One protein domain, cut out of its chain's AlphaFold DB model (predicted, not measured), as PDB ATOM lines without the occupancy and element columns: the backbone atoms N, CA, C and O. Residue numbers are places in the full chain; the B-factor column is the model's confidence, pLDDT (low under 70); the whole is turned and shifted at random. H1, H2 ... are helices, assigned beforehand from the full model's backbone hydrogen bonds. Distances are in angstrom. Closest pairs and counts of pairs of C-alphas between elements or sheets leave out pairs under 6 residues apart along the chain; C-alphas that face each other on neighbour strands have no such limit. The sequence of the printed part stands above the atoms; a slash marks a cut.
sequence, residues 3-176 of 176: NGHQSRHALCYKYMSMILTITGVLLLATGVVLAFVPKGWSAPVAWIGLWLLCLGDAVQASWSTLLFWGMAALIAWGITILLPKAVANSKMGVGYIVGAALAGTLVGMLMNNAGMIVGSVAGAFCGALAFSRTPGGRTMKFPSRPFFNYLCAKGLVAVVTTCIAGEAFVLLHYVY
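Overview. This is residues 3 to 176 of the 176 residues of an uncharacterized protein of Bacteroides sp. CAG:927 (UniProt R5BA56). The longest helix, H1, runs along one side of an up-and-down bundle of six helices and sticks out past it with residues 3 to 12. H7 is the core of the bundle, with H1, H2 and H3 on one side of it and the hairpin of H5 and H6 crossing it on the other. The printed part has 174 residues with seven named helices, H1 to H7 in order along the chain, and no named strand; the class is all helix. It is compact, with a radius of gyration of the C-alphas of 18.1 A, and spans 71 by 34 by 25 A, the free part of H1 adding to the length.

Arrangement. H1, residues 3 to 35, and H2, residues 42 to 55, form a helical hairpin at a shallow tilt of 16 degrees, opposite ways; their closest C-alphas, of Gly 24 and Gly 49, are 4.2 A apart. H3, residues 63 to 82, forms a hairpin with H2 at a shallow tilt of 20 degrees, closest at Ala 43 and Ala 73, C-alphas 4.9 A apart. The hub is H7, residues 145 to 173, which touches five helices and has a kink of 26 degrees near residue 156. H1 touches it with residues 28 to 35 alone, closest at the C-alphas of Ala 35 and Ala 158, 5.7 A. H2 and H7 touch and run the same way at a shallow tilt of 19 degrees, the closest C-alphas being those of Ala 43 and Thr 161, 4.8 A. H3 touches H7 at the C-alphas of Ala 76 and Val 157, 5.1 A. H5, residues 94 to 108, touches H7 at a steep tilt of 43 degrees, with the C-alphas of Val 98 and Ala 158 5.4 A apart. H6, residues 113 to 132, forms hairpins with H5 and with H7; its closest C-alphas to H7 are those of Ser 120 and Val 159, 5.5 A. H4, residues 85 to 88, is close to but not clearly touching H3 and H7, its C-alpha 88 being 6.6 A from that of Thr 80 and its C-alpha 87 7.3 A from that of Tyr 150. H3 and H6 are apart. Every O i to N i+4 pair is within hydrogen-bond range in H1, H2, H3, H5 and H6, and 24 of 25 in H7; H4 is too short for such a pair.

Along the chain. H1 begins at C-alpha 3 (191.058, 195.708, 179.900) and is 48.2 A long. H2 measures 20.2 A, H3 28.5 A, H4 4.8 A, H5 20.3 A and H6 28.8 A. H7, 40.4 A long, ends at C-alpha 173 (209.501, 196.738, 151.733).

Size, cuts and confidence. The C-alphas farthest apart, of Asn 3 and Lys 141, are 71.4 A apart. The printed part has no cut, and the link from H6 to H7 is long, residues 133 to 144. The mean pLDDT of the printed part is 78.2; residues 3 to 9, 38 to 40, 85 to 93, 132 to 145 and 175 to 176 are under 70.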
ATOM      1  N   ASN A   3     190.752 194.914 181.100       60.09
ATOM      2  CA  ASN A   3     191.058 195.708 179.900       60.09
ATOM      3  C   ASN A   3     192.282 196.633 180.066       60.09
ATOM      4  O   ASN A   3     193.093 196.749 179.157       60.09
ATOM      5  N   GLY A   4     192.472 197.250 181.239       60.41
ATOM      6  CA  GLY A   4     193.545 198.237 181.440       60.41
ATOM      7  C   GLY A   4     194.962 197.650 181.445       60.41
ATOM      8  O   GLY A   4     195.903 198.312 181.010       60.41
ATOM      9  N   HIS A   5     195.129 196.404 181.899       58.94
ATOM     10  CA  HIS A   5     196.432 195.733 181.891       58.94
ATOM     11  C   HIS A   5     196.811 195.325 180.459       58.94
ATOM     12  O   HIS A   5     197.914 195.610 180.003       58.94
ATOM     13  N   GLN A   6     195.862 194.760 179.709       62.91
ATOM     14  CA  GLN A   6     196.065 194.316 178.327       62.91
ATOM     15  C   GLN A   6     196.344 195.487 177.366       62.91
ATOM     16  O   GLN A   6     197.221 195.383 176.510       62.91
ATOM     17  N   SER A   7     195.701 196.646 177.572       63.06
ATOM     18  CA  SER A   7     196.006 197.871 176.818       63.06
ATOM     19  C   SER A   7     197.413 198.412 177.093       63.06
ATOM     20  O   SER A   7     198.067 198.895 176.173       63.06
ATOM     21  N   ARG A   8     197.911 198.309 178.334       68.62
ATOM     22  CA  ARG A   8     199.274 198.742 178.694       68.62
ATOM     23  C   ARG A   8     200.349 197.856 178.071       68.62
ATOM     24  O   ARG A   8     201.339 198.384 177.575       68.62
ATOM     25  N   HIS A   9     200.134 196.542 178.043       68.88
ATOM     26  CA  HIS A   9     201.048 195.599 177.387       68.88
ATOM     27  C   HIS A   9     201.109 195.818 175.876       68.88
ATOM     28  O   HIS A   9     202.201 195.861 175.317       68.88
ATOM     29  N   ALA A  10     199.963 196.062 175.230       70.38
ATOM     30  CA  ALA A  10     199.913 196.386 173.804       70.38
ATOM     31  C   ALA A  10     200.634 197.704 173.474       70.38
ATOM     32  O   ALA A  10     201.351 197.786 172.478       70.38
ATOM     33  N   LEU A  11     200.488 198.725 174.326       75.00
ATOM     34  CA  LEU A  11     201.188 200.000 174.165       75.00
ATOM     35  C   LEU A  11     202.706 199.823 174.331       75.00
ATOM     36  O   LEU A  11     203.478 200.294 173.500       75.00
ATOM     37  N   CYS A  12     203.129 199.109 175.379       75.19
ATOM     38  CA  CYS A  12     204.538 198.878 175.691       75.19
ATOM     39  C   CYS A  12     205.240 198.068 174.590       75.19
ATOM     40  O   CYS A  12     206.331 198.440 174.161       75.19
ATOM     41  N   TYR A  13     204.582 197.028 174.068       78.31
ATOM     42  CA  TYR A  13     205.069 196.256 172.922       78.31
ATOM     43  C   TYR A  13     205.231 197.140 171.677       78.31
ATOM     44  O   TYR A  13     206.286 197.137 171.051       78.31
ATOM     45  N   LYS A  14     204.241 197.988 171.374       77.31
ATOM     46  CA  LYS A  14     204.296 198.886 170.211       77.31
ATOM     47  C   LYS A  14     205.460 199.883 170.294       77.31
ATOM     48  O   LYS A  14     206.150 200.093 169.299       77.31
ATOM     49  N   TYR A  15     205.713 200.464 171.470       80.88
ATOM     50  CA  TYR A  15     206.871 201.343 171.680       80.88
ATOM     51  C   TYR A  15     208.203 200.585 171.610       80.88
ATOM     52  O   TYR A  15     209.146 201.083 170.996       80.88
ATOM     53  N   MET A  16     208.279 199.382 172.187       81.56
ATOM     54  CA  MET A  16     209.465 198.519 172.127       81.56
ATOM     55  C   MET A  16     209.851 198.208 170.672       81.56
ATOM     56  O   MET A  16     210.994 198.438 170.276       81.56
ATOM     57  N   SER A  17     208.886 197.774 169.857       79.81
ATOM     58  CA  SER A  17     209.086 197.482 168.432       79.81
ATOM     59  C   SER A  17     209.523 198.714 167.637       79.81
ATOM     60  O   SER A  17     210.447 198.629 166.825       79.81
ATOM     61  N   MET A  18     208.931 199.888 167.898       81.06
ATOM     62  CA  MET A  18     209.340 201.140 167.244       81.06
ATOM     63  C   MET A  18     210.797 201.505 167.551       81.06
ATOM     64  O   MET A  18     211.557 201.822 166.634       81.06
ATOM     65  N   ILE A  19     211.209 201.424 168.820       85.50
ATOM     66  CA  ILE A  19     212.581 201.745 169.238       85.50
ATOM     67  C   ILE A  19     213.580 200.763 168.612       85.50
ATOM     68  O   ILE A  19     214.614 201.196 168.094       85.50
ATOM     69  N   LEU A  20     213.272 199.461 168.610       81.56
ATOM     70  CA  LEU A  20     214.125 198.443 167.987       81.56
ATOM     71  C   LEU A  20     214.279 198.662 166.478       81.56
ATOM     72  O   LEU A  20     215.392 198.579 165.965       81.56
ATOM     73  N   THR A  21     213.189 199.001 165.788       82.88
ATOM     74  CA  THR A  21     213.198 199.256 164.339       82.88
ATOM     75  C   THR A  21     214.075 200.455 163.996       82.88
ATOM     76  O   THR A  21     214.966 200.348 163.156       82.88
ATOM     77  N   ILE A  22     213.878 201.586 164.685       84.00
ATOM     78  CA  ILE A  22     214.676 202.804 164.468       84.00
ATOM     79  C   ILE A  22     216.156 202.513 164.734       84.00
ATOM     80  O   ILE A  22     217.014 202.859 163.923       84.00
ATOM     81  N   THR A  23     216.457 201.826 165.837       83.88
ATOM     82  CA  THR A  23     217.836 201.474 166.200       83.88
ATOM     83  C   THR A  23     218.467 200.532 165.171       83.88
ATOM     84  O   THR A  23     219.617 200.735 164.783       83.88
ATOM     85  N   GLY A  24     217.721 199.541 164.677       80.81
ATOM     86  CA  GLY A  24     218.177 198.610 163.646       80.81
ATOM     87  C   GLY A  24     218.473 199.296 162.310       80.81
ATOM     88  O   GLY A  24     219.542 199.078 161.740       80.81
ATOM     89  N   VAL A  25     217.600 200.199 161.849       83.00
ATOM     90  CA  VAL A  25     217.835 200.998 160.629       83.00
ATOM     91  C   VAL A  25     219.063 201.896 160.785       83.00
ATOM     92  O   VAL A  25     219.907 201.953 159.888       83.00
ATOM     93  N   LEU A  26     219.216 202.555 161.939       85.25
ATOM     94  CA  LEU A  26     220.400 203.368 162.227       85.25
ATOM     95  C   LEU A  26     221.682 202.525 162.245       85.25
ATOM     96  O   LEU A  26     222.707 202.976 161.736       85.25
ATOM     97  N   LEU A  27     221.638 201.300 162.774       83.38
ATOM     98  CA  LEU A  27     222.769 200.367 162.768       83.38
ATOM     99  C   LEU A  27     223.120 199.874 161.364       83.38
ATOM    100  O   LEU A  27     224.304 199.776 161.052       83.38
ATOM    101  N   LEU A  28     222.135 199.625 160.500       83.50
ATOM    102  CA  LEU A  28     222.385 199.288 159.097       83.50
ATOM    103  C   LEU A  28     223.028 200.456 158.347       83.50
ATOM    104  O   LEU A  28     224.048 200.266 157.681       83.50
ATOM    105  N   ALA A  29     222.494 201.670 158.510       83.56
ATOM    106  CA  ALA A  29     223.080 202.876 157.930       83.56
ATOM    107  C   ALA A  29     224.515 203.089 158.440       83.56
ATOM    108  O   ALA A  29     225.437 203.324 157.658       83.56
ATOM    109  N   THR A  30     224.722 202.917 159.747       82.25
ATOM    110  CA  THR A  30     226.042 202.987 160.383       82.25
ATOM    111  C   THR A  30     226.971 201.905 159.837       82.25
ATOM    112  O   THR A  30     228.111 202.212 159.512       82.25
ATOM    113  N   GLY A  31     226.498 200.672 159.638       78.81
ATOM    114  CA  GLY A  31     227.253 199.579 159.024       78.81
ATOM    115  C   GLY A  31     227.728 199.918 157.610       78.81
ATOM    116  O   GLY A  31     228.911 199.756 157.307       78.81
ATOM    117  N   VAL A  32     226.850 200.481 156.774       81.19
ATOM    118  CA  VAL A  32     227.206 200.949 155.424       81.19
ATOM    119  C   VAL A  32     228.243 202.070 155.481       81.19
ATOM    120  O   VAL A  32     229.245 202.009 154.772       81.19
ATOM    121  N   VAL A  33     228.068 203.060 156.362       82.88
ATOM    122  CA  VAL A  33     229.054 204.137 156.558       82.88
ATOM    123  C   VAL A  33     230.388 203.578 157.062       82.88
ATOM    124  O   VAL A  33     231.450 203.982 156.585       82.88
ATOM    125  N   LEU A  34     230.362 202.601 157.973       79.62
ATOM    126  CA  LEU A  34     231.560 201.918 158.453       79.62
ATOM    127  C   LEU A  34     232.251 201.123 157.352       79.62
ATOM    128  O   LEU A  34     233.463 200.985 157.436       79.62
ATOM    129  N   ALA A  35     231.547 200.642 156.325       79.81
ATOM    130  CA  ALA A  35     232.192 199.965 155.201       79.81
ATOM    131  C   ALA A  35     233.134 200.912 154.433       79.81
ATOM    132  O   ALA A  35     234.178 200.476 153.952       79.81
ATOM    133  N   PHE A  36     232.836 202.218 154.388       77.06
ATOM    134  CA  PHE A  36     233.748 203.236 153.840       77.06
ATOM    135  C   PHE A  36     234.962 203.505 154.739       77.06
ATOM    136  O   PHE A  36     235.967 204.070 154.292       77.06
ATOM    137  N   VAL A  37     234.895 203.099 156.006       75.75
ATOM    138  CA  VAL A  37     236.003 203.178 156.952       75.75
ATOM    139  C   VAL A  37     236.786 201.859 156.882       75.75
ATOM    140  O   VAL A  37     236.202 200.785 156.891       75.75
ATOM    141  N   PRO A  38     238.130 201.871 156.883       59.69
ATOM    142  CA  PRO A  38     238.943 200.647 156.845       59.69
ATOM    143  C   PRO A  38     238.828 199.749 158.098       59.69
ATOM    144  O   PRO A  38     239.644 198.852 158.296       59.69
ATOM    145  N   LYS A  39     237.842 199.985 158.969       66.31
ATOM    146  CA  LYS A  39     237.579 199.189 160.165       66.31
ATOM    147  C   LYS A  39     236.707 197.995 159.771       66.31
ATOM    148  O   LYS A  39     235.566 198.182 159.376       66.31
ATOM    149  N   GLY A  40     237.200 196.773 159.988       67.44
ATOM    150  CA  GLY A  40     236.467 195.520 159.724       67.44
ATOM    151  C   GLY A  40     235.178 195.318 160.538       67.44
ATOM    152  O   GLY A  40     234.541 194.278 160.437       67.44
ATOM    153  N   TRP A  41     234.772 196.303 161.341       76.31
ATOM    154  CA  TRP A  41     233.574 196.264 162.177       76.31
ATOM    155  C   TRP A  41     232.271 196.496 161.395       76.31
ATOM    156  O   TRP A  41     231.202 196.375 161.980       76.31
ATOM    157  N   SER A  42     232.319 196.808 160.096       77.81
ATOM    158  CA  SER A  42     231.108 197.110 159.315       77.81
ATOM    159  C   SER A  42     230.142 195.921 159.213       77.81
ATOM    160  O   SER A  42     228.948 196.081 159.451       77.81
ATOM    161  N   ALA A  43     230.660 194.722 158.924       81.56
ATOM    162  CA  ALA A  43     229.859 193.513 158.748       81.56
ATOM    163  C   ALA A  43     229.147 193.050 160.040       81.56
ATOM    164  O   ALA A  43     227.935 192.833 159.985       81.56
ATOM    165  N   PRO A  44     229.818 192.941 161.210       84.25
ATOM    166  CA  PRO A  44     229.127 192.570 162.445       84.25
ATOM    167  C   PRO A  44     228.119 193.634 162.901       84.25
ATOM    168  O   PRO A  44     227.050 193.279 163.389       84.25
ATOM    169  N   VAL A  45     228.405 194.927 162.696       86.44
ATOM    170  CA  VAL A  45     227.463 196.012 163.030       86.44
ATOM    171  C   VAL A  45     226.190 195.922 162.182       86.44
ATOM    172  O   VAL A  45     225.091 196.026 162.725       86.44
ATOM    173  N   ALA A  46     226.318 195.661 160.877       83.69
ATOM    174  CA  ALA A  46     225.163 195.469 160.002       83.69
ATOM    175  C   ALA A  46     224.342 194.224 160.385       83.69
ATOM    176  O   ALA A  46     223.113 194.279 160.403       83.69
ATOM    177  N   TRP A  47     225.000 193.120 160.753       86.62
ATOM    178  CA  TRP A  47     224.309 191.908 161.199       86.62
ATOM    179  C   TRP A  47     223.535 192.109 162.512       86.62
ATOM    180  O   TRP A  47     222.390 191.668 162.611       86.62
ATOM    181  N   ILE A  48     224.103 192.830 163.487       85.94
ATOM    182  CA  ILE A  48     223.398 193.202 164.728       85.94
ATOM    183  C   ILE A  48     222.180 194.084 164.416       85.94
ATOM    184  O   ILE A  48     221.121 193.901 165.014       85.94
ATOM    185  N   GLY A  49     222.300 195.002 163.450       80.50
ATOM    186  CA  GLY A  49     221.175 195.807 162.967       80.50
ATOM    187  C   GLY A  49     220.030 194.955 162.411       80.50
ATOM    188  O   GLY A  49     218.880 195.157 162.796       80.50
ATOM    189  N   LEU A  50     220.346 193.954 161.578       82.12
ATOM    190  CA  LEU A  50     219.361 192.998 161.051       82.12
ATOM    191  C   LEU A  50     218.714 192.160 162.170       82.12
ATOM    192  O   LEU A  50     217.504 191.943 162.159       82.12
ATOM    193  N   TRP A  51     219.496 191.733 163.164       84.31
ATOM    194  CA  TRP A  51     218.993 191.031 164.350       84.31
ATOM    195  C   TRP A  51     217.992 191.872 165.145       84.31
ATOM    196  O   TRP A  51     216.940 191.372 165.539       84.31
ATOM    197  N   LEU A  52     218.290 193.156 165.358       81.62
ATOM    198  CA  LEU A  52     217.398 194.082 166.063       81.62
ATOM    199  C   LEU A  52     216.100 194.342 165.294       81.62
ATOM    200  O   LEU A  52     215.041 194.426 165.909       81.62
ATOM    201  N   LEU A  53     216.160 194.408 163.963       80.56
ATOM    202  CA  LEU A  53     214.968 194.493 163.111       80.56
ATOM    203  C   LEU A  53     214.082 193.247 163.227       80.56
ATOM    204  O   LEU A  53     212.859 193.372 163.260       80.56
ATOM    205  N   CYS A  54     214.692 192.065 163.352       81.44
ATOM    206  CA  CYS A  54     213.964 190.813 163.546       81.44
ATOM    207  C   CYS A  54     213.347 190.709 164.951       81.44
ATOM    208  O   CYS A  54     212.216 190.260 165.096       81.44
ATOM    209  N   LEU A  55     214.055 191.171 165.990       79.50
ATOM    210  CA  LEU A  55     213.535 191.242 167.363       79.50
ATOM    211  C   LEU A  55     212.397 192.265 167.515       79.50
ATOM    212  O   LEU A  55     211.544 192.109 168.383       79.50
ATOM    213  N   GLY A  56     212.398 193.317 166.693       73.75
ATOM    214  CA  GLY A  56     211.359 194.345 166.671       73.75
ATOM    215  C   GLY A  56     210.088 193.942 165.923       73.75
ATOM    216  O   GLY A  56     209.174 194.762 165.854       73.75
ATOM    217  N   ASP A  57     210.030 192.729 165.358       72.12
ATOM    218  CA  ASP A  57     208.948 192.239 164.483       72.12
ATOM    219  C   ASP A  57     208.733 193.092 163.212       72.12
ATOM    220  O   ASP A  57     207.729 192.979 162.515       72.12
ATOM    221  N   ALA A  58     209.691 193.968 162.891       70.56
ATOM    222  CA  ALA A  58     209.634 194.836 161.717       70.56
ATOM    223  C   ALA A  58     210.070 194.121 160.437       70.56
ATOM    224  O   ALA A  58     209.726 194.547 159.338       70.56
ATOM    225  N   VAL A  59     210.853 193.051 160.583       75.19
ATOM    226  CA  VAL A  59     211.349 192.216 159.493       75.19
ATOM    227  C   VAL A  59     211.178 190.755 159.883       75.19
ATOM    228  O   VAL A  59     211.724 190.304 160.887       75.19
ATOM    229  N   GLN A  60     210.478 189.993 159.045       74.19
ATOM    230  CA  GLN A  60     210.345 188.545 159.195       74.19
ATOM    231  C   GLN A  60     211.456 187.846 158.404       74.19
ATOM    232  O   GLN A  60     211.256 187.365 157.290       74.19
ATOM    233  N   ALA A  61     212.666 187.828 158.965       75.50
ATOM    234  CA  ALA A  61     213.778 187.070 158.399       75.50
ATOM    235  C   ALA A  61     213.735 185.617 158.892       75.50
ATOM    236  O   ALA A  61     213.624 185.357 160.089       75.50
ATOM    237  N   SER A  62     213.886 184.652 157.981       84.12
ATOM    238  CA  SER A  62     214.058 183.251 158.378       84.12
ATOM    239  C   SER A  62     215.349 183.068 159.182       84.12
ATOM    240  O   SER A  62     216.374 183.698 158.899       84.12
ATOM    241  N   TRP A  63     215.330 182.141 160.142       80.81
ATOM    242  CA  TRP A  63     216.508 181.758 160.926       80.81
ATOM    243  C   TRP A  63     217.692 181.332 160.051       80.81
ATOM    244  O   TRP A  63     218.843 181.626 160.378       80.81
ATOM    245  N   SER A  64     217.423 180.687 158.911       83.75
ATOM    246  CA  SER A  64     218.460 180.314 157.946       83.75
ATOM    247  C   SER A  64     219.144 181.539 157.334       83.75
ATOM    248  O   SER A  64     220.370 181.574 157.258       83.75
ATOM    249  N   THR A  65     218.377 182.568 156.969       83.44
ATOM    250  CA  THR A  65     218.886 183.834 156.420       83.44
ATOM    251  C   THR A  65     219.732 184.582 157.449       83.44
ATOM    252  O   THR A  65     220.832 185.040 157.142       83.44
ATOM    253  N   LEU A  66     219.263 184.648 158.696       84.75
ATOM    254  CA  LEU A  66     219.977 185.291 159.804       84.75
ATOM    255  C   LEU A  66     221.328 184.633 160.103       84.75
ATOM    256  O   LEU A  66     222.332 185.334 160.268       84.75
ATOM    257  N   LEU A  67     221.368 183.299 160.149       88.00
ATOM    258  CA  LEU A  67     222.602 182.545 160.375       88.00
ATOM    259  C   LEU A  67     223.546 182.609 159.174       88.00
ATOM    260  O   LEU A  67     224.749 182.773 159.363       88.00
ATOM    261  N   PHE A  68     223.016 182.537 157.951       88.56
ATOM    262  CA  PHE A  68     223.807 182.659 156.727       88.56
ATOM    263  C   PHE A  68     224.566 183.990 156.686       88.56
ATOM    264  O   PHE A  68     225.792 184.006 156.544       88.56
ATOM    265  N   TRP A  69     223.862 185.105 156.897       88.19
ATOM    266  CA  TRP A  69     224.484 186.428 156.919       88.19
ATOM    267  C   TRP A  69     225.395 186.639 158.131       88.19
ATOM    268  O   TRP A  69     226.422 187.304 158.004       88.19
ATOM    269  N   GLY A  70     225.078 186.031 159.278       87.00
ATOM    270  CA  GLY A  70     225.940 186.056 160.464       87.00
ATOM    271  C   GLY A  70     227.271 185.349 160.239       87.00
ATOM    272  O   GLY A  70     228.329 185.903 160.534       87.00
ATOM    273  N   MET A  71     227.236 184.162 159.631       89.31
ATOM    274  CA  MET A  71     228.439 183.424 159.247       89.31
ATOM    275  C   MET A  71     229.246 184.178 158.189       89.31
ATOM    276  O   MET A  71     230.465 184.282 158.316       89.31
ATOM    277  N   ALA A  72     228.587 184.763 157.184       88.00
ATOM    278  CA  ALA A  72     229.254 185.590 156.180       88.00
ATOM    279  C   ALA A  72     229.949 186.808 156.813       88.00
ATOM    280  O   ALA A  72     231.106 187.094 156.495       88.00
ATOM    281  N   ALA A  73     229.282 187.492 157.751       87.50
ATOM    282  CA  ALA A  73     229.850 188.620 158.483       87.50
ATOM    283  C   ALA A  73     231.045 188.202 159.351       87.50
ATOM    284  O   ALA A  73     232.059 188.902 159.372       87.50
ATOM    285  N   LEU A  74     230.960 187.044 160.012       88.38
ATOM    286  CA  LEU A  74     232.032 186.496 160.842       88.38
ATOM    287  C   LEU A  74     233.261 186.102 160.015       88.38
ATOM    288  O   LEU A  74     234.381 186.435 160.396       88.38
ATOM    289  N   ILE A  75     233.068 185.457 158.860       88.38
ATOM    290  CA  ILE A  75     234.157 185.117 157.931       88.38
ATOM    291  C   ILE A  75     234.821 186.392 157.407       88.38
ATOM    292  O   ILE A  75     236.047 186.513 157.442       88.38
ATOM    293  N   ALA A  76     234.024 187.364 156.955       85.69
ATOM    294  CA  ALA A  76     234.539 188.621 156.425       85.69
ATOM    295  C   ALA A  76     235.331 189.401 157.493       85.69
ATOM    296  O   ALA A  76     236.423 189.907 157.223       85.69
ATOM    297  N   TRP A  77     234.831 189.420 158.732       85.50
ATOM    298  CA  TRP A  77     235.534 189.995 159.875       85.50
ATOM    299  C   TRP A  77     236.839 189.249 160.187       85.50
ATOM    300  O   TRP A  77     237.889 189.884 160.320       85.50
ATOM    301  N   GLY A  78     236.816 187.914 160.208       84.06
ATOM    302  CA  GLY A  78     238.007 187.084 160.397       84.06
ATOM    303  C   GLY A  78     239.105 187.412 159.385       84.06
ATOM    304  O   GLY A  78     240.239 187.688 159.772       84.06
ATOM    305  N   ILE A  79     238.765 187.509 158.097       83.25
ATOM    306  CA  ILE A  79     239.728 187.861 157.042       83.25
ATOM    307  C   ILE A  79     240.358 189.240 157.291       83.25
ATOM    308  O   ILE A  79     241.564 189.403 157.095       83.25
ATOM    309  N   THR A  80     239.592 190.228 157.773       78.44
ATOM    310  CA  THR A  80     240.171 191.543 158.106       78.44
ATOM    311  C   THR A  80     241.132 191.519 159.287       78.44
ATOM    312  O   THR A  80     242.071 192.314 159.298       78.44
ATOM    313  N   ILE A  81     240.939 190.611 160.248       79.19
ATOM    314  CA  ILE A  81     241.852 190.436 161.387       79.19
ATOM    315  C   ILE A  81     243.165 189.791 160.937       79.19
ATOM    316  O   ILE A  81     244.232 190.191 161.403       79.19
ATOM    317  N   LEU A  82     243.101 188.823 160.018       79.94
ATOM    318  CA  LEU A  82     244.285 188.142 159.483       79.94
ATOM    319  C   LEU A  82     245.131 189.044 158.566       79.94
ATOM    320  O   LEU A  82     246.281 188.720 158.262       79.94
ATOM    321  N   LEU A  83     244.584 190.171 158.108       72.75
ATOM    322  CA  LEU A  83     245.254 191.040 157.152       72.75
ATOM    323  C   LEU A  83     246.346 191.897 157.823       72.75
ATOM    324  O   LEU A  83     246.105 192.505 158.870       72.75
ATOM    325  N   PRO A  84     247.535 192.050 157.204       72.50
ATOM    326  CA  PRO A  84     248.571 192.926 157.736       72.50
ATOM    327  C   PRO A  84     248.051 194.354 157.945       72.50
ATOM    328  O   PRO A  84     247.416 194.934 157.061       72.50
ATOM    329  N   LYS A  85     248.371 194.956 159.099       67.31
ATOM    330  CA  LYS A  85     247.857 196.276 159.525       67.31
ATOM    331  C   LYS A  85     248.082 197.392 158.496       67.31
ATOM    332  O   LYS A  85     247.255 198.296 158.401       67.31
ATOM    333  N   ALA A  86     249.162 197.306 157.716       65.25
ATOM    334  CA  ALA A  86     249.472 198.229 156.621       65.25
ATOM    335  C   ALA A  86     248.410 198.208 155.505       65.25
ATOM    336  O   ALA A  86     248.068 199.239 154.932       65.25
ATOM    337  N   VAL A  87     247.848 197.032 155.233       65.81
ATOM    338  CA  VAL A  87     246.803 196.810 154.232       65.81
ATOM    339  C   VAL A  87     245.421 197.053 154.844       65.81
ATOM    340  O   VAL A  87     244.566 197.689 154.225       65.81
ATOM    341  N   ALA A  88     245.219 196.618 156.091       62.22
ATOM    342  CA  ALA A  88     243.968 196.793 156.819       62.22
ATOM    343  C   ALA A  88     243.616 198.277 157.010       62.22
ATOM    344  O   ALA A  88     242.517 198.673 156.639       62.22
ATOM    345  N   ASN A  89     244.552 199.125 157.460       64.38
ATOM    346  CA  ASN A  89     244.302 200.561 157.681       64.38
ATOM    347  C   ASN A  89     244.327 201.422 156.412       64.38
ATOM    348  O   ASN A  89     243.992 202.608 156.467       64.38
ATOM    349  N   SER A  90     244.705 200.856 155.264       68.38
ATOM    350  CA  SER A  90     244.727 201.615 154.020       68.38
ATOM    351  C   SER A  90     243.310 202.034 153.616       68.38
ATOM    352  O   SER A  90     242.414 201.199 153.461       68.38
ATOM    353  N   LYS A  91     243.117 203.346 153.439       66.12
ATOM    354  CA  LYS A  91     241.896 203.948 152.871       66.12
ATOM    355  C   LYS A  91     241.901 203.946 151.340       66.12
ATOM    356  O   LYS A  91     240.908 204.314 150.716       66.12
ATOM    357  N   MET A  92     243.014 203.547 150.727       65.56
ATOM    358  CA  MET A  92     243.211 203.610 149.284       65.56
ATOM    359  C   MET A  92     242.203 202.703 148.565       65.56
ATOM    360  O   MET A  92     242.233 201.486 148.709       65.56
ATOM    361  N   GLY A  93     241.270 203.297 147.822       65.56
ATOM    362  CA  GLY A  93     240.310 202.560 146.993       65.56
ATOM    363  C   GLY A  93     239.098 201.977 147.712       65.56
ATOM    364  O   GLY A  93     238.202 201.477 147.042       65.56
ATOM    365  N   VAL A  94     239.015 202.092 149.043       76.56
ATOM    366  CA  VAL A  94     237.881 201.557 149.821       76.56
ATOM    367  C   VAL A  94     236.565 202.193 149.379       76.56
ATOM    368  O   VAL A  94     235.604 201.480 149.125       76.56
ATOM    369  N   GLY A  95     236.545 203.515 149.181       78.62
ATOM    370  CA  GLY A  95     235.341 204.214 148.724       78.62
ATOM    371  C   GLY A  95     234.865 203.788 147.333       78.62
ATOM    372  O   GLY A  95     233.663 203.673 147.120       78.62
ATOM    373  N   TYR A  96     235.784 203.477 146.414       81.75
ATOM    374  CA  TYR A  96     235.430 202.989 145.076       81.75
ATOM    375  C   TYR A  96     234.871 201.566 145.122       81.75
ATOM    376  O   TYR A  96     233.880 201.284 144.460       81.75
ATOM    377  N   ILE A  97     235.474 200.680 145.924       84.50
ATOM    378  CA  ILE A  97     235.014 199.292 146.076       84.50
ATOM    379  C   ILE A  97     233.646 199.259 146.759       84.50
ATOM    380  O   ILE A  97     232.736 198.612 146.257       84.50
ATOM    381  N   VAL A  98     233.483 199.976 147.873       85.56
ATOM    382  CA  VAL A  98     232.234 199.998 148.651       85.56
ATOM    383  C   VAL A  98     231.127 200.709 147.886       85.56
ATOM    384  O   VAL A  98     230.016 200.198 147.829       85.56
ATOM    385  N   GLY A  99     231.420 201.851 147.256       84.88
ATOM    386  CA  GLY A  99     230.444 202.580 146.448       84.88
ATOM    387  C   GLY A  99     229.972 201.771 145.240       84.88
ATOM    388  O   GLY A  99     228.774 201.700 144.981       84.88
ATOM    389  N   ALA A 100     230.891 201.098 144.542       86.25
ATOM    390  CA  ALA A 100     230.527 200.241 143.419       86.25
ATOM    391  C   ALA A 100     229.826 198.948 143.872       86.25
ATOM    392  O   ALA A 100     228.904 198.506 143.194       86.25
ATOM    393  N   ALA A 101     230.197 198.371 145.022       88.56
ATOM    394  CA  ALA A 101     229.481 197.245 145.623       88.56
ATOM    395  C   ALA A 101     228.055 197.642 146.023       88.56
ATOM    396  O   ALA A 101     227.125 196.924 145.689       88.56
ATOM    397  N   LEU A 102     227.869 198.809 146.650       88.00
ATOM    398  CA  LEU A 102     226.550 199.368 146.964       88.00
ATOM    399  C   LEU A 102     225.712 199.540 145.701       88.00
ATOM    400  O   LEU A 102     224.597 199.036 145.647       88.00
ATOM    401  N   ALA A 103     226.252 200.205 144.677       88.81
ATOM    402  CA  ALA A 103     225.558 200.384 143.405       88.81
ATOM    403  C   ALA A 103     225.204 199.032 142.761       88.81
ATOM    404  O   ALA A 103     224.087 198.848 142.284       88.81
ATOM    405  N   GLY A 104     226.122 198.066 142.809       87.12
ATOM    406  CA  GLY A 104     225.902 196.701 142.340       87.12
ATOM    407  C   GLY A 104     224.803 195.969 143.111       87.12
ATOM    408  O   GLY A 104     223.966 195.315 142.496       87.12
ATOM    409  N   THR A 105     224.751 196.123 144.436       89.06
ATOM    410  CA  THR A 105     223.676 195.587 145.280       89.06
ATOM    411  C   THR A 105     222.337 196.232 144.936       89.06
ATOM    412  O   THR A 105     221.353 195.516 144.788       89.06
ATOM    413  N   LEU A 106     222.295 197.558 144.752       87.12
ATOM    414  CA  LEU A 106     221.082 198.289 144.362       87.12
ATOM    415  C   LEU A 106     220.525 197.799 143.021       87.12
ATOM    416  O   LEU A 106     219.327 197.561 142.907       87.12
ATOM    417  N   VAL A 107     221.389 197.604 142.023       88.19
ATOM    418  CA  VAL A 107     220.983 197.050 140.722       88.19
ATOM    419  C   VAL A 107     220.570 195.582 140.862       88.19
ATOM    420  O   VAL A 107     219.562 195.169 140.297       88.19
ATOM    421  N   GLY A 108     221.312 194.793 141.642       84.38
ATOM    422  CA  GLY A 108     221.034 193.374 141.863       84.38
ATOM    423  C   GLY A 108     219.722 193.101 142.602       84.38
ATOM    424  O   GLY A 108     219.078 192.086 142.330       84.38
ATOM    425  N   MET A 109     219.286 194.027 143.467       84.38
ATOM    426  CA  MET A 109     217.981 193.975 144.141       84.38
ATOM    427  C   MET A 109     216.804 193.937 143.159       84.38
ATOM    428  O   MET A 109     215.763 193.389 143.500       84.38
ATOM    429  N   LEU A 110     216.960 194.460 141.936       83.19
ATOM    430  CA  LEU A 110     215.895 194.453 140.926       83.19
ATOM    431  C   LEU A 110     215.600 193.056 140.356       83.19
ATOM    432  O   LEU A 110     214.553 192.861 139.748       83.19
ATOM    433  N   MET A 111     216.522 192.100 140.507       78.81
ATOM    434  CA  MET A 111     216.362 190.747 139.968       78.81
ATOM    435  C   MET A 111     215.905 189.758 141.038       78.81
ATOM    436  O   MET A 111     214.837 189.166 140.917       78.81
ATOM    437  N   ASN A 112     216.759 189.505 142.033       81.19
ATOM    438  CA  ASN A 112     216.536 188.523 143.097       81.19
ATOM    439  C   ASN A 112     217.642 188.667 144.161       81.19
ATOM    440  O   ASN A 112     218.687 189.264 143.890       81.19
ATOM    441  N   ASN A 113     217.503 188.011 145.311       77.50
ATOM    442  CA  ASN A 113     218.523 187.954 146.365       77.50
ATOM    443  C   ASN A 113     219.868 187.414 145.840       77.50
ATOM    444  O   ASN A 113     220.935 187.942 146.147       77.50
ATOM    445  N   ALA A 114     219.840 186.412 144.952       82.69
ATOM    446  CA  ALA A 114     221.051 185.941 144.271       82.69
ATOM    447  C   ALA A 114     221.664 187.018 143.351       82.69
ATOM    448  O   ALA A 114     222.886 187.155 143.271       82.69
ATOM    449  N   GLY A 115     220.814 187.817 142.700       83.19
ATOM    450  CA  GLY A 115     221.214 188.962 141.883       83.19
ATOM    451  C   GLY A 115     221.905 190.049 142.702       83.19
ATOM    452  O   GLY A 115     222.873 190.632 142.222       83.19
ATOM    453  N   MET A 116     221.499 190.267 143.957       87.62
ATOM    454  CA  MET A 116     222.185 191.193 144.866       87.62
ATOM    455  C   MET A 116     223.623 190.778 145.148       87.62
ATOM    456  O   MET A 116     224.514 191.622 145.128       87.62
ATOM    457  N   ILE A 117     223.857 189.490 145.407       87.75
ATOM    458  CA  ILE A 117     225.198 188.969 145.696       87.75
ATOM    459  C   ILE A 117     226.075 189.076 144.448       87.75
ATOM    460  O   ILE A 117     227.190 189.586 144.507       87.75
ATOM    461  N   VAL A 118     225.570 188.631 143.295       89.12
ATOM    462  CA  VAL A 118     226.325 188.700 142.035       89.12
ATOM    463  C   VAL A 118     226.588 190.153 141.634       89.12
ATOM    464  O   VAL A 118     227.708 190.490 141.253       89.12
ATOM    465  N   GLY A 119     225.586 191.023 141.771       87.88
ATOM    466  CA  GLY A 119     225.683 192.450 141.482       87.88
ATOM    467  C   GLY A 119     226.683 193.161 142.386       87.88
ATOM    468  O   GLY A 119     227.521 193.910 141.888       87.88
ATOM    469  N   SER A 120     226.666 192.889 143.691       89.06
ATOM    470  CA  SER A 120     227.605 193.491 144.638       89.06
ATOM    471  C   SER A 120     229.041 193.032 144.397       89.06
ATOM    472  O   SER A 120     229.959 193.852 144.439       89.06
ATOM    473  N   VAL A 121     229.246 191.748 144.076       88.81
ATOM    474  CA  VAL A 121     230.561 191.197 143.720       88.81
ATOM    475  C   VAL A 121     231.056 191.826 142.423       88.81
ATOM    476  O   VAL A 121     232.161 192.367 142.396       88.81
ATOM    477  N   ALA A 122     230.241 191.827 141.365       89.00
ATOM    478  CA  ALA A 122     230.591 192.461 140.095       89.00
ATOM    479  C   ALA A 122     230.902 193.957 140.283       89.00
ATOM    480  O   ALA A 122     231.910 194.450 139.776       89.00
ATOM    481  N   GLY A 123     230.097 194.656 141.085       86.75
ATOM    482  CA  GLY A 123     230.311 196.044 141.477       86.75
ATOM    483  C   GLY A 123     231.638 196.246 142.206       86.75
ATOM    484  O   GLY A 123     232.436 197.089 141.802       86.75
ATOM    485  N   ALA A 124     231.938 195.430 143.219       87.12
ATOM    486  CA  ALA A 124     233.198 195.481 143.957       87.12
ATOM    487  C   ALA A 124     234.414 195.260 143.040       87.12
ATOM    488  O   ALA A 124     235.405 195.986 143.149       87.12
ATOM    489  N   PHE A 125     234.333 194.305 142.106       85.19
ATOM    490  CA  PHE A 125     235.366 194.066 141.093       85.19
ATOM    491  C   PHE A 125     235.547 195.272 140.165       85.19
ATOM    492  O   PHE A 125     236.678 195.717 139.957       85.19
ATOM    493  N   CYS A 126     234.457 195.845 139.651       85.38
ATOM    494  CA  CYS A 126     234.491 197.050 138.822       85.38
ATOM    495  C   CYS A 126     235.074 198.257 139.576       85.38
ATOM    496  O   CYS A 126     235.916 198.974 139.032       85.38
ATOM    497  N   GLY A 127     234.698 198.454 140.841       82.62
ATOM    498  CA  GLY A 127     235.246 199.503 141.704       82.62
ATOM    499  C   GLY A 127     236.736 199.312 141.985       82.62
ATOM    500  O   GLY A 127     237.509 200.272 141.958       82.62
ATOM    501  N   ALA A 128     237.174 198.067 142.177       80.25
ATOM    502  CA  ALA A 128     238.583 197.737 142.350       80.25
ATOM    503  C   ALA A 128     239.394 197.964 141.064       80.25
ATOM    504  O   ALA A 128     240.485 198.527 141.128       80.25
ATOM    505  N   LEU A 129     238.845 197.602 139.899       78.94
ATOM    506  CA  LEU A 129     239.430 197.876 138.581       78.94
ATOM    507  C   LEU A 129     239.558 199.381 138.309       78.94
ATOM    508  O   LEU A 129     240.598 199.839 137.831       78.94
ATOM    509  N   ALA A 130     238.520 200.155 138.635       80.06
ATOM    510  CA  ALA A 130     238.553 201.613 138.552       80.06
ATOM    511  C   ALA A 130     239.650 202.186 139.465       80.06
ATOM    512  O   ALA A 130     240.437 203.040 139.047       80.06
ATOM    513  N   PHE A 131     239.789 201.645 140.678       72.81
ATOM    514  CA  PHE A 131     240.846 202.047 141.594       72.81
ATOM    515  C   PHE A 131     242.256 201.687 141.091       72.81
ATOM    516  O   PHE A 131     243.170 202.505 141.206       72.81
ATOM    517  N   SER A 132     242.452 200.524 140.459       69.19
ATOM    518  CA  SER A 132     243.737 200.138 139.850       69.19
ATOM    519  C   SER A 132     244.212 201.093 138.750       69.19
ATOM    520  O   SER A 132     245.409 201.158 138.469       69.19
ATOM    521  N   ARG A 133     243.296 201.860 138.141       67.12
ATOM    522  CA  ARG A 133     243.612 202.910 137.158       67.12
ATOM    523  C   ARG A 133     243.941 204.269 137.792       67.12
ATOM    524  O   ARG A 133     244.398 205.165 137.090       67.12
ATOM    525  N   THR A 134     243.750 204.425 139.102       66.12
ATOM    526  CA  THR A 134     244.003 205.670 139.848       66.12
ATOM    527  C   THR A 134     245.482 205.748 140.290       66.12
ATOM    528  O   THR A 134     246.069 204.702 140.582       66.12
ATOM    529  N   PRO A 135     246.114 206.940 140.406       52.56
ATOM    530  CA  PRO A 135     247.544 207.076 140.731       52.56
ATOM    531  C   PRO A 135     247.990 206.345 142.011       52.56
ATOM    532  O   PRO A 135     249.081 205.783 142.047       52.56
ATOM    533  N   GLY A 136     247.126 206.277 143.032       55.53
ATOM    534  CA  GLY A 136     247.379 205.531 144.274       55.53
ATOM    535  C   GLY A 136     247.237 204.005 144.160       55.53
ATOM    536  O   GLY A 136     247.750 203.286 145.011       55.53
ATOM    537  N   GLY A 137     246.568 203.499 143.118       52.19
ATOM    538  CA  GLY A 137     246.429 202.068 142.815       52.19
ATOM    539  C   GLY A 137     247.550 201.514 141.931       52.19
ATOM    540  O   GLY A 137     247.744 200.303 141.884       52.19
ATOM    541  N   ARG A 138     248.347 202.385 141.292       52.09
ATOM    542  CA  ARG A 138     249.506 202.027 140.447       52.09
ATOM    543  C   ARG A 138     250.597 201.259 141.213       52.09
ATOM    544  O   ARG A 138     251.378 200.532 140.605       52.09
ATOM    545  N   THR A 139     250.642 201.411 142.538       50.06
ATOM    546  CA  THR A 139     251.543 200.683 143.451       50.06
ATOM    547  C   THR A 139     251.114 199.227 143.655       50.06
ATOM    548  O   THR A 139     251.959 198.353 143.843       50.06
ATOM    549  N   MET A 140     249.817 198.933 143.536       52.28
ATOM    550  CA  MET A 140     249.275 197.578 143.503       52.28
ATOM    551  C   MET A 140     249.192 197.125 142.043       52.28
ATOM    552  O   MET A 140     248.149 197.252 141.409       52.28
ATOM    553  N   LYS A 141     250.309 196.629 141.485       53.38
ATOM    554  CA  LYS A 141     250.382 196.112 140.102       53.38
ATOM    555  C   LYS A 141     249.184 195.199 139.813       53.38
ATOM    556  O   LYS A 141     249.086 194.111 140.368       53.38
ATOM    557  N   PHE A 142     248.263 195.640 138.969       53.72
ATOM    558  CA  PHE A 142     247.156 194.816 138.500       53.72
ATOM    559  C   PHE A 142     247.639 193.976 137.305       53.72
ATOM    560  O   PHE A 142     248.261 194.563 136.416       53.72
ATOM    561  N   PRO A 143     247.362 192.660 137.211       59.19
ATOM    562  CA  PRO A 143     246.843 191.732 138.219       59.19
ATOM    563  C   PRO A 143     247.979 191.114 139.060       59.19
ATOM    564  O   PRO A 143     248.921 190.533 138.528       59.19
ATOM    565  N   SER A 144     247.901 191.205 140.391       65.69
ATOM    566  CA  SER A 144     248.870 190.563 141.293       65.69
ATOM    567  C   SER A 144     248.185 189.936 142.510       65.69
ATOM    568  O   SER A 144     247.091 190.343 142.904       65.69
ATOM    569  N   ARG A 145     248.830 188.936 143.131       68.75
ATOM    570  CA  ARG A 145     248.334 188.266 144.354       68.75
ATOM    571  C   ARG A 145     247.955 189.249 145.483       68.75
ATOM    572  O   ARG A 145     246.909 189.045 146.096       68.75
ATOM    573  N   PRO A 146     248.716 190.333 145.740       72.25
ATOM    574  CA  PRO A 146     248.336 191.349 146.721       72.25
ATOM    575  C   PRO A 146     247.020 192.058 146.394       72.25
ATOM    576  O   PRO A 146     246.253 192.340 147.307       72.25
ATOM    577  N   PHE A 147     246.732 192.311 145.112       73.31
ATOM    578  CA  PHE A 147     245.482 192.946 144.690       73.31
ATOM    579  C   PHE A 147     244.270 192.047 144.962       73.31
ATOM    580  O   PHE A 147     243.286 192.508 145.528       73.31
ATOM    581  N   PHE A 148     244.347 190.757 144.618       74.50
ATOM    582  CA  PHE A 148     243.257 189.818 144.910       74.50
ATOM    583  C   PHE A 148     243.054 189.624 146.412       74.50
ATOM    584  O   PHE A 148     241.915 189.589 146.866       74.50
ATOM    585  N   ASN A 149     244.136 189.563 147.193       78.31
ATOM    586  CA  ASN A 149     244.028 189.488 148.649       78.31
ATOM    587  C   ASN A 149     243.411 190.773 149.236       78.31
ATOM    588  O   ASN A 149     242.571 190.709 150.127       78.31
ATOM    589  N   TYR A 150     243.760 191.941 148.686       76.44
ATOM    590  CA  TYR A 150     243.158 193.224 149.052       76.44
ATOM    591  C   TYR A 150     241.661 193.279 148.741       76.44
ATOM    592  O   TYR A 150     240.857 193.665 149.592       76.44
ATOM    593  N   LEU A 151     241.292 192.874 147.524       79.75
ATOM    594  CA  LEU A 151     239.913 192.830 147.064       79.75
ATOM    595  C   LEU A 151     239.094 191.826 147.869       79.75
ATOM    596  O   LEU A 151     237.982 192.142 148.263       79.75
ATOM    597  N   CYS A 152     239.641 190.653 148.174       81.06
ATOM    598  CA  CYS A 152     238.952 189.681 149.012       81.06
ATOM    599  C   CYS A 152     238.773 190.229 150.433       81.06
ATOM    600  O   CYS A 152     237.670 190.225 150.962       81.06
ATOM    601  N   ALA A 153     239.809 190.816 151.031       77.31
ATOM    602  CA  ALA A 153     239.719 191.282 152.409       77.31
ATOM    603  C   ALA A 153     238.795 192.493 152.608       77.31
ATOM    604  O   ALA A 153     238.096 192.567 153.616       77.31
ATOM    605  N   LYS A 154     238.776 193.447 151.671       79.69
ATOM    606  CA  LYS A 154     237.942 194.658 151.791       79.69
ATOM    607  C   LYS A 154     236.651 194.578 150.990       79.69
ATOM    608  O   LYS A 154     235.614 195.038 151.454       79.69
ATOM    609  N   GLY A 155     236.712 193.983 149.805       82.50
ATOM    610  CA  GLY A 155     235.553 193.763 148.951       82.50
ATOM    611  C   GLY A 155     234.583 192.754 149.547       82.50
ATOM    612  O   GLY A 155     233.394 193.025 149.500       82.50
ATOM    613  N   LEU A 156     235.039 191.666 150.185       85.06
ATOM    614  CA  LEU A 156     234.112 190.714 150.814       85.06
ATOM    615  C   LEU A 156     233.339 191.359 151.968       85.06
ATOM    616  O   LEU A 156     232.125 191.222 152.044       85.06
ATOM    617  N   VAL A 157     234.022 192.116 152.832       85.62
ATOM    618  CA  VAL A 157     233.366 192.866 153.915       85.62
ATOM    619  C   VAL A 157     232.374 193.882 153.356       85.62
ATOM    620  O   VAL A 157     231.255 193.970 153.860       85.62
ATOM    621  N   ALA A 158     232.752 194.619 152.306       86.38
ATOM    622  CA  ALA A 158     231.861 195.560 151.637       86.38
ATOM    623  C   ALA A 158     230.628 194.843 151.070       86.38
ATOM    624  O   ALA A 158     229.511 195.175 151.448       86.38
ATOM    625  N   VAL A 159     230.826 193.809 150.254       88.06
ATOM    626  CA  VAL A 159     229.764 192.980 149.666       88.06
ATOM    627  C   VAL A 159     228.804 192.493 150.743       88.06
ATOM    628  O   VAL A 159     227.626 192.831 150.684       88.06
ATOM    629  N   VAL A 160     229.303 191.809 151.775       89.19
ATOM    630  CA  VAL A 160     228.467 191.266 152.854       89.19
ATOM    631  C   VAL A 160     227.688 192.375 153.561       89.19
ATOM    632  O   VAL A 160     226.480 192.251 153.733       89.19
ATOM    633  N   THR A 161     228.338 193.489 153.909       87.75
ATOM    634  CA  THR A 161     227.672 194.621 154.578       87.75
ATOM    635  C   THR A 161     226.551 195.200 153.709       87.75
ATOM    636  O   THR A 161     225.446 195.436 154.194       87.75
ATOM    637  N   THR A 162     226.819 195.411 152.418       87.75
ATOM    638  CA  THR A 162     225.839 195.990 151.490       87.75
ATOM    639  C   THR A 162     224.685 195.039 151.200       87.75
ATOM    640  O   THR A 162     223.546 195.490 151.147       87.75
ATOM    641  N   CYS A 163     224.945 193.736 151.076       88.44
ATOM    642  CA  CYS A 163     223.896 192.745 150.883       88.44
ATOM    643  C   CYS A 163     223.022 192.596 152.133       88.44
ATOM    644  O   CYS A 163     221.811 192.556 151.984       88.44
ATOM    645  N   ILE A 164     223.589 192.609 153.348       87.62
ATOM    646  CA  ILE A 164     222.800 192.615 154.598       87.62
ATOM    647  C   ILE A 164     221.872 193.834 154.648       87.62
ATOM    648  O   ILE A 164     220.695 193.702 154.976       87.62
ATOM    649  N   ALA A 165     222.387 195.016 154.298       86.69
ATOM    650  CA  ALA A 165     221.581 196.233 154.243       86.69
ATOM    651  C   ALA A 165     220.484 196.156 153.167       86.69
ATOM    652  O   ALA A 165     219.354 196.565 153.420       86.69
ATOM    653  N   GLY A 166     220.799 195.604 151.992       83.75
ATOM    654  CA  GLY A 166     219.823 195.395 150.925       83.75
ATOM    655  C   GLY A 166     218.740 194.382 151.305       83.75
ATOM    656  O   GLY A 166     217.568 194.638 151.072       83.75
ATOM    657  N   GLU A 167     219.096 193.276 151.957       84.31
ATOM    658  CA  GLU A 167     218.144 192.246 152.395       84.31
ATOM    659  C   GLU A 167     217.194 192.811 153.447       84.31
ATOM    660  O   GLU A 167     215.985 192.627 153.358       84.31
ATOM    661  N   ALA A 168     217.722 193.575 154.406       82.94
ATOM    662  CA  ALA A 168     216.893 194.285 155.368       82.94
ATOM    663  C   ALA A 168     215.922 195.260 154.686       82.94
ATOM    664  O   ALA A 168     214.769 195.350 155.093       82.94
ATOM    665  N   PHE A 169     216.373 195.972 153.648       83.44
ATOM    666  CA  PHE A 169     215.530 196.894 152.890       83.44
ATOM    667  C   PHE A 169     214.430 196.163 152.111       83.44
ATOM    668  O   PHE A 169     213.271 196.565 152.173       83.44
ATOM    669  N   VAL A 170     214.772 195.069 151.426       82.00
ATOM    670  CA  VAL A 170     213.812 194.227 150.696       82.00
ATOM    671  C   VAL A 170     212.771 193.656 151.655       82.00
ATOM    672  O   VAL A 170     211.576 193.769 151.395       82.00
ATOM    673  N   LEU A 171     213.201 193.100 152.788       79.75
ATOM    674  CA  LEU A 171     212.291 192.543 153.788       79.75
ATOM    675  C   LEU A 171     211.392 193.611 154.415       79.75
ATOM    676  O   LEU A 171     210.224 193.341 154.660       79.75
ATOM    677  N   LEU A 172     211.910 194.820 154.638       78.50
ATOM    678  CA  LEU A 172     211.114 195.934 155.142       78.50
ATOM    679  C   LEU A 172     210.087 196.406 154.103       78.50
ATOM    680  O   LEU A 172     208.951 196.683 154.468       78.50
ATOM    681  N   HIS A 173     210.442 196.433 152.816       76.31
ATOM    682  CA  HIS A 173     209.501 196.738 151.733       76.31
ATOM    683  C   HIS A 173     208.403 195.675 151.575       76.31
ATOM    684  O   HIS A 173     207.299 196.010 151.187       76.31
ATOM    685  N   TYR A 174     208.658 194.401 151.887       71.31
ATOM    686  CA  TYR A 174     207.605 193.374 151.856       71.31
ATOM    687  C   TYR A 174     206.553 193.520 152.969       71.31
ATOM    688  O   TYR A 174     205.491 192.908 152.877       71.31
ATOM    689  N   VAL A 175     206.849 194.279 154.028       67.06
ATOM    690  CA  VAL A 175     205.962 194.457 155.191       67.06
ATOM    691  C   VAL A 175     205.002 195.648 155.029       67.06
ATOM    692  O   VAL A 175     203.945 195.642 155.661       67.06
ATOM    693  N   TYR A 176     205.339 196.643 154.198       56.34
ATOM    694  CA  TYR A 176     204.555 197.869 153.973       56.34
ATOM    695  C   TYR A 176     203.984 197.934 152.556       56.34
ATOM    696  O   TYR A 176     202.835 198.414 152.424       56.34
TER     697      TYR A 176